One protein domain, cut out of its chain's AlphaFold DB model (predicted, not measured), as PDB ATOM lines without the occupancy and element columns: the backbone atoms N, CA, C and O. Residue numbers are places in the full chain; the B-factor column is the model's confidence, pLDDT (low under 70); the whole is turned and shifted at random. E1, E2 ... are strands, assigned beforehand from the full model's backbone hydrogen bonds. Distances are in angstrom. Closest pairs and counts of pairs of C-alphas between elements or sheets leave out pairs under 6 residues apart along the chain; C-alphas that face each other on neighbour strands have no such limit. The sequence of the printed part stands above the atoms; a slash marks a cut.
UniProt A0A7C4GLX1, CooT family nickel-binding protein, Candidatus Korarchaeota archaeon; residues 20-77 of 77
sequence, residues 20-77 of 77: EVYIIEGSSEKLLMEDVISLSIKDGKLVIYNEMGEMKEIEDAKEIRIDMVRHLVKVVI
ATOM      1  N   GLU A  20     176.814 180.859 234.775       98.19
ATOM      2  CA  GLU A  20     176.489 180.474 233.404       98.19
ATOM      3  C   GLU A  20     177.417 179.336 232.960       98.19
ATOM      4  O   GLU A  20     178.638 179.388 233.152       98.19
ATOM      5  N   VAL A  21     176.853 178.298 232.336       98.31
ATOM      6  CA  VAL A  21     177.634 177.222 231.716       98.31
ATOM      7  C   VAL A  21     177.702 177.420 230.209       98.31
ATOM      8  O   VAL A  21     176.678 177.517 229.532       98.31
ATOM      9  N   TYR A  22     178.913 177.347 229.667       98.19
ATOM     10  CA  TYR A  22     179.196 177.360 228.237       98.19
ATOM     11  C   TYR A  22     179.801 176.033 227.775       98.19
ATOM     12  O   TYR A  22     180.672 175.476 228.446       98.19
ATOM     13  N   ILE A  23     179.389 175.558 226.598       97.75
ATOM     14  CA  ILE A  23     180.064 174.466 225.880       97.75
ATOM     15  C   ILE A  23     181.088 175.060 224.919       97.75
ATOM     16  O   ILE A  23     180.776 175.978 224.154       97.75
ATOM     17  N   ILE A  24     182.293 174.494 224.946       97.38
ATOM     18  CA  ILE A  24     183.388 174.784 224.031       97.38
ATOM     19  C   ILE A  24     183.593 173.576 223.115       97.38
ATOM     20  O   ILE A  24     184.037 172.521 223.565       97.38
ATOM     21  N   GLU A  25     183.300 173.749 221.827       95.56
ATOM     22  CA  GLU A  25     183.534 172.744 220.784       95.56
ATOM     23  C   GLU A  25     184.470 173.343 219.726       95.56
ATOM     24  O   GLU A  25     184.095 174.213 218.933       95.56
ATOM     25  N   GLY A  26     185.740 172.930 219.755       92.19
ATOM     26  CA  GLY A  26     186.788 173.533 218.931       92.19
ATOM     27  C   GLY A  26     186.991 175.017 219.264       92.19
ATOM     28  O   GLY A  26     187.455 175.354 220.349       92.19
ATOM     29  N   SER A  27     186.667 175.905 218.318       92.31
ATOM     30  CA  SER A  27     186.720 177.365 218.500       92.31
ATOM     31  C   SER A  27     185.358 177.999 218.808       92.31
ATOM     32  O   SER A  27     185.272 179.223 218.898       92.31
ATOM     33  N   SER A  28     184.293 177.199 218.889       95.81
ATOM     34  CA  SER A  28     182.938 177.674 219.172       95.81
ATOM     35  C   SER A  28     182.686 177.702 220.675       95.81
ATOM     36  O   SER A  28     183.004 176.738 221.368       95.81
ATOM     37  N   GLU A  29     182.084 178.785 221.159       96.88
ATOM     38  CA  GLU A  29     181.602 178.935 222.533       96.88
ATOM     39  C   GLU A  29     180.096 179.205 222.488       96.88
ATOM     40  O   GLU A  29     179.647 180.137 221.817       96.88
ATOM     41  N   LYS A  30     179.306 178.373 223.172       97.50
ATOM     42  CA  LYS A  30     177.845 178.482 223.189       97.50
ATOM     43  C   LYS A  30     177.312 178.371 224.610       97.50
ATOM     44  O   LYS A  30     177.621 177.406 225.305       97.50
ATOM     45  N   LEU A  31     176.471 179.326 225.004       97.44
ATOM     46  CA  LEU A  31     175.732 179.265 226.262       97.44
ATOM     47  C   LEU A  31     174.846 178.015 226.273       97.44
ATOM     48  O   LEU A  31     174.077 177.764 225.339       97.44
ATOM     49  N   LEU A  32     174.978 177.222 227.327       97.50
ATOM     50  CA  LEU A  32     174.221 175.997 227.526       97.50
ATOM     51  C   LEU A  32     173.061 176.200 228.495       97.50
ATOM     52  O   LEU A  32     171.971 175.677 228.234       97.50
ATOM     53  N   MET A  33     173.324 176.865 229.619       97.81
ATOM     54  CA  MET A  33     172.395 177.010 230.736       97.81
ATOM     55  C   MET A  33     172.820 178.186 231.626       97.81
ATOM     56  O   MET A  33     174.006 178.327 231.921       97.81
ATOM     57  N   GLU A  34     171.846 178.998 232.025       96.94
ATOM     58  CA  GLU A  34     171.973 180.084 233.005       96.94
ATOM     59  C   GLU A  34     171.540 179.584 234.394       96.94
ATOM     60  O   GLU A  34     171.004 178.477 234.520       96.94
ATOM     61  N   ASP A  35     171.802 180.388 235.424       95.31
ATOM     62  CA  ASP A  35     171.403 180.148 236.816       95.31
ATOM     63  C   ASP A  35     171.819 178.766 237.358       95.31
ATOM     64  O   ASP A  35     171.099 178.116 238.120       95.31
ATOM     65  N   VAL A  36     172.989 178.272 236.931       96.56
ATOM     66  CA  VAL A  36     173.500 176.951 237.310       96.56
ATOM     67  C   VAL A  36     173.947 176.967 238.762       96.56
ATOM     68  O   VAL A  36     174.858 177.702 239.136       96.56
ATOM     69  N   ILE A  37     173.349 176.083 239.559       95.38
ATOM     70  CA  ILE A  37     173.608 175.952 241.000       95.38
ATOM     71  C   ILE A  37     174.319 174.645 241.361       95.38
ATOM     72  O   ILE A  37     174.786 174.477 242.488       95.38
ATOM     73  N   SER A  38     174.377 173.678 240.438       95.31
ATOM     74  CA  SER A  38     174.977 172.373 240.709       95.31
ATOM     75  C   SER A  38     175.554 171.723 239.460       95.31
ATOM     76  O   SER A  38     174.949 171.710 238.387       95.31
ATOM     77  N   LEU A  39     176.730 171.132 239.645       96.69
ATOM     78  CA  LEU A  39     177.454 170.326 238.675       96.69
ATOM     79  C   LEU A  39     177.876 169.036 239.370       96.69
ATOM     80  O   LEU A  39     178.410 169.063 240.481       96.69
ATOM     81  N   SER A  40     177.670 167.895 238.724       96.56
ATOM     82  CA  SER A  40     178.107 166.605 239.255       96.56
ATOM     83  C   SER A  40     178.513 165.658 238.138       96.56
ATOM     84  O   SER A  40     177.997 165.743 237.029       96.56
ATOM     85  N   ILE A  41     179.439 164.743 238.430       95.94
ATOM     86  CA  ILE A  41     179.768 163.650 237.515       95.94
ATOM     87  C   ILE A  41     179.001 162.407 237.956       95.94
ATOM     88  O   ILE A  41     179.158 161.950 239.091       95.94
ATOM     89  N   LYS A  42     178.190 161.851 237.055       94.25
ATOM     90  CA  LYS A  42     177.416 160.629 237.285       94.25
ATOM     91  C   LYS A  42     177.514 159.730 236.061       94.25
ATOM     92  O   LYS A  42     177.261 160.177 234.950       94.25
ATOM     93  N   ASP A  43     177.914 158.476 236.266       93.94
ATOM     94  CA  ASP A  43     178.042 157.472 235.199       93.94
ATOM     95  C   ASP A  43     178.892 157.953 234.001       93.94
ATOM     96  O   ASP A  43     178.608 157.646 232.848       93.94
ATOM     97  N   GLY A  44     179.937 158.743 234.280       91.88
ATOM     98  CA  GLY A  44     180.830 159.319 233.267       91.88
ATOM     99  C   GLY A  44     180.295 160.568 232.558       91.88
ATOM    100  O   GLY A  44     181.000 161.127 231.725       91.88
ATOM    101  N   LYS A  45     179.092 161.037 232.902       96.50
ATOM    102  CA  LYS A  45     178.469 162.233 232.326       96.50
ATOM    103  C   LYS A  45     178.533 163.411 233.281       96.50
ATOM    104  O   LYS A  45     178.414 163.235 234.497       96.50
ATOM    105  N   LEU A  46     178.662 164.615 232.730       97.75
ATOM    106  CA  LEU A  46     178.465 165.844 233.489       97.75
ATOM    107  C   LEU A  46     176.970 166.160 233.543       97.75
ATOM    108  O   LEU A  46     176.344 166.368 232.508       97.75
ATOM    109  N   VAL A  47     176.418 166.205 234.751       98.12
ATOM    110  CA  VAL A  47     175.026 166.565 235.026       98.12
ATOM    111  C   VAL A  47     174.991 167.960 235.633       98.12
ATOM    112  O   VAL A  47     175.693 168.235 236.609       98.12
ATOM    113  N   ILE A  48     174.170 168.824 235.047       97.94
ATOM    114  CA  ILE A  48     174.077 170.253 235.340       97.94
ATOM    115  C   ILE A  48     172.646 170.569 235.746       97.94
ATOM    116  O   ILE A  48     171.724 170.157 235.042       97.94
ATOM    117  N   TYR A  49     172.473 171.300 236.848       97.38
ATOM    118  CA  TYR A  49     171.171 171.787 237.300       97.38
ATOM    119  C   TYR A  49     171.173 173.300 237.500       97.38
ATOM    120  O   TYR A  49     172.123 173.841 238.079       97.38
ATOM    121  N   ASN A  50     170.084 173.952 237.095       95.75
ATOM    122  CA  ASN A  50     169.802 175.342 237.455       95.75
ATOM    123  C   ASN A  50     168.839 175.454 238.646       95.75
ATOM    124  O   ASN A  50     168.314 174.451 239.140       95.75
ATOM    125  N   GLU A  51     168.626 176.678 239.126       92.25
ATOM    126  CA  GLU A  51     167.765 176.962 240.284       92.25
ATOM    127  C   GLU A  51     166.293 176.568 240.086       92.25
ATOM    128  O   GLU A  51     165.598 176.239 241.048       92.25
ATOM    129  N   MET A  52     165.840 176.503 238.832       92.88
ATOM    130  CA  MET A  52     164.497 176.054 238.465       92.88
ATOM    131  C   MET A  52     164.348 174.524 238.483       92.88
ATOM    132  O   MET A  52     163.251 174.000 238.277       92.88
ATOM    133  N   GLY A  53     165.437 173.791 238.734       92.88
ATOM    134  CA  GLY A  53     165.470 172.331 238.724       92.88
ATOM    135  C   GLY A  53     165.549 171.720 237.323       92.88
ATOM    136  O   GLY A  53     165.399 170.502 237.185       92.88
ATOM    137  N   GLU A  54     165.791 172.527 236.284       97.19
ATOM    138  CA  GLU A  54     166.069 172.013 234.946       97.19
ATOM    139  C   GLU A  54     167.411 171.290 234.935       97.19
ATOM    140  O   GLU A  54     168.344 171.661 235.646       97.19
ATOM    141  N   MET A  55     167.508 170.252 234.109       97.69
ATOM    142  CA  MET A  55     168.669 169.375 234.057       97.69
ATOM    143  C   MET A  55     169.200 169.261 232.633       97.69
ATOM    144  O   MET A  55     168.428 169.088 231.686       97.69
ATOM    145  N   LYS A  56     170.526 169.311 232.489       97.62
ATOM    146  CA  LYS A  56     171.224 168.922 231.261       97.62
ATOM    147  C   LYS A  56     172.327 167.917 231.549       97.62
ATOM    148  O   LYS A  56     173.022 168.016 232.557       97.62
ATOM    149  N   GLU A  57     172.502 166.986 230.617       97.56
ATOM    150  CA  GLU A  57     173.629 166.059 230.597       97.56
ATOM    151  C   GLU A  57     174.560 166.410 229.439       97.56
ATOM    152  O   GLU A  57     174.107 166.736 228.339       97.56
ATOM    153  N   ILE A  58     175.861 166.315 229.690       96.44
ATOM    154  CA  ILE A  58     176.900 166.368 228.666       96.44
ATOM    155  C   ILE A  58     177.670 165.054 228.723       96.44
ATOM    156  O   ILE A  58     178.207 164.672 229.769       96.44
ATOM    157  N   GLU A  59     177.711 164.375 227.585       94.44
ATOM    158  CA  GLU A  59     178.572 163.218 227.363       94.44
ATOM    159  C   GLU A  59     179.970 163.700 226.951       94.44
ATOM    160  O   GLU A  59     180.115 164.773 226.366       94.44
ATOM    161  N   ASP A  60     180.999 162.926 227.295       91.25
ATOM    162  CA  ASP A  60     182.382 163.142 226.842       91.25
ATOM    163  C   ASP A  60     183.014 164.505 227.197       91.25
ATOM    164  O   ASP A  60     183.887 165.003 226.485       91.25
ATOM    165  N   ALA A  61     182.640 165.104 228.335       95.69
ATOM    166  CA  ALA A  61     183.314 166.300 228.848       95.69
ATOM    167  C   ALA A  61     184.816 166.031 229.089       95.69
ATOM    168  O   ALA A  61     185.195 165.238 229.954       95.69
ATOM    169  N   LYS A  62     185.680 166.719 228.336       95.56
ATOM    170  CA  LYS A  62     187.145 166.575 228.389       95.56
ATOM    171  C   LYS A  62     187.782 167.445 229.467       95.56
ATOM    172  O   LYS A  62     188.777 167.053 230.070       95.56
ATOM    173  N   GLU A  63     187.234 168.637 229.683       96.62
ATOM    174  CA  GLU A  63     187.740 169.610 230.650       96.62
ATOM    175  C   GLU A  63     186.591 170.463 231.202       96.62
ATOM    176  O   GLU A  63     185.706 170.875 230.454       96.62
ATOM    177  N   ILE A  64     186.626 170.761 232.503       97.56
ATOM    178  CA  ILE A  64     185.696 171.682 233.164       97.56
ATOM    179  C   ILE A  64     186.523 172.793 233.813       97.56
ATOM    180  O   ILE A  64     187.327 172.532 234.708       97.56
ATOM    181  N   ARG A  65     186.327 174.035 233.366       97.62
ATOM    182  CA  ARG A  65     186.956 175.235 233.937       97.62
ATOM    183  C   ARG A  65     185.915 176.015 234.719       97.62
ATOM    184  O   ARG A  65     184.880 176.355 234.158       97.62
ATOM    185  N   ILE A  66     186.208 176.319 235.977       97.44
ATOM    186  CA  ILE A  66     185.307 177.052 236.869       97.44
ATOM    187  C   ILE A  66     185.978 178.373 237.253       97.44
ATOM    188  O   ILE A  66     187.074 178.372 237.816       97.44
ATOM    189  N   ASP A  67     185.322 179.487 236.942       96.06
ATOM    190  CA  ASP A  67     185.714 180.841 237.328       96.06
ATOM    191  C   ASP A  67     184.670 181.396 238.304       96.06
ATOM    192  O   ASP A  67     183.641 181.944 237.910       96.06
ATOM    193  N   MET A  68     184.955 181.240 239.597       91.56
ATOM    194  CA  MET A  68     184.074 181.677 240.685       91.56
ATOM    195  C   MET A  68     183.997 183.202 240.823       91.56
ATOM    196  O   MET A  68     183.096 183.702 241.480       91.56
ATOM    197  N   VAL A  69     184.950 183.951 240.252       92.06
ATOM    198  CA  VAL A  69     184.946 185.423 240.311       92.06
ATOM    199  C   VAL A  69     184.001 185.985 239.258       92.06
ATOM    200  O   VAL A  69     183.360 187.008 239.480       92.06
ATOM    201  N   ARG A  70     183.934 185.328 238.096       93.50
ATOM    202  CA  ARG A  70     183.065 185.730 236.985       93.50
ATOM    203  C   ARG A  70     181.748 184.972 236.929       93.50
ATOM    204  O   ARG A  70     180.952 185.297 236.059       93.50
ATOM    205  N   HIS A  71     181.532 184.005 237.819       94.88
ATOM    206  CA  HIS A  71     180.340 183.157 237.822       94.88
ATOM    207  C   HIS A  71     180.181 182.391 236.496       94.88
ATOM    208  O   HIS A  71     179.118 182.369 235.882       94.88
ATOM    209  N   LEU A  72     181.278 181.783 236.023       96.44
ATOM    210  CA  LEU A  72     181.333 181.091 234.733       96.44
ATOM    211  C   LEU A  72     181.865 179.672 234.867       96.44
ATOM    212  O   LEU A  72     182.860 179.408 235.546       96.44
ATOM    213  N   VAL A  73     181.271 178.775 234.091       98.00
ATOM    214  CA  VAL A  73     181.751 177.411 233.907       98.00
ATOM    215  C   VAL A  73     181.894 177.142 232.417       98.00
ATOM    216  O   VAL A  73     180.961 177.330 231.642       98.00
ATOM    217  N   LYS A  74     183.069 176.679 231.991       98.00
ATOM    218  CA  LYS A  74     183.320 176.274 230.603       98.00
ATOM    219  C   LYS A  74     183.572 174.780 230.541       98.00
ATOM    220  O   LYS A  74     184.480 174.284 231.208       98.00
ATOM    221  N   VAL A  75     182.790 174.088 229.724       98.19
ATOM    222  CA  VAL A  75     182.909 172.651 229.480       98.19
ATOM    223  C   VAL A  75     183.463 172.443 228.080       98.19
ATOM    224  O   VAL A  75     182.824 172.815 227.101       98.19
ATOM    225  N   VAL A  76     184.655 171.864 227.982       97.69
ATOM    226  CA  VAL A  76     185.259 171.488 226.700       97.69
ATOM    227  C   VAL A  76     184.821 170.071 226.360       97.69
ATOM    228  O   VAL A  76     185.023 169.167 227.176       97.69
ATOM    229  N   ILE A  77     184.247 169.888 225.170       94.62
ATOM    230  CA  ILE A  77     183.839 168.580 224.631       94.62
ATOM    231  C   ILE A  77     184.684 168.146 223.434       94.62
ATOM    232  O   ILE A  77     185.526 168.911 222.911       94.62
TER     233      ILE A  77
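This is residues 20 to 77 of the 77 residues of the protein "CooT family nickel-binding protein" of Candidatus Korarchaeota archaeon (UniProt A0A7C4GLX1). A single strongly twisted sheet of six strands is folded into two wings by the long strand E2, which bends sharply partway along. One wing holds the first part of E2, residues 28 to 33, with E1, E6 and E5; the other holds residues 36 to 42 of E2 with E3 and E4. The edge strands E4 and E5 stay apart, and residues 59 to 62 run from one to the other as a tight link. The printed part has 58 residues with no named helix and six named strands, E1 to E6 in chain order; across the sheet they run E4, E3, E2, E1, E6, E5, mixed, and the class is all strand. The whole is compact, with a radius of gyration of the C-alphas of 10.7 A and spans of 30 by 29 by 16 A.

E2, residues 28 to 42, is the longest strand at 25.5 A, and it bends by 109 degrees at residue 37. E1, residues 20 to 25, measures 16.4 A and begins with C-alpha 20 at (176.489, 180.474, 233.404). E3, residues 45 to 50, measures 16.5 A. E4 is residues 55 to 58, 10.3 A long. E5, residues 63 to 67, measures 13.2 A. E6, residues 72 to 76, measures 13.1 A and ends with C-alpha 76 at (185.259, 171.488, 226.700).

The pairing of E2 is staggered: residues 28 to 33 pair with E1 and residues 36 to 42 with E3. E2 and E1 are an antiparallel hairpin, with N 23 and O 30 2.9 A apart, within hydrogen-bond range. E3 and E2 are also an antiparallel hairpin, with N 47 and O 40 at 2.8 A. E1 and E6 are parallel neighbours at 22 degrees, with N 24 and O 75 at 2.8 A. E6 and E5 form an antiparallel hairpin at 168 degrees, with N 74 and O 65 at 2.8 A. E4 and E3 form another at 151 degrees, with N 48 and O 56 at 2.9 A. E1 to E4 are a meander, each strand the antiparallel neighbour of the one before. Among the pairs that are apart are E2 and E5, and E4 and E6.

The C-alphas of Ser 27 and Met 52, the two farthest apart, are 29.9 A from each other. The sheet's C-alphas lie up to 10.4 A off their best plane. The five links between the strands are tight. The printed part has no cut and ends at Ile 77, the chain's last residue. The mean pLDDT of the printed part is 96.0, and no printed residue is under 70.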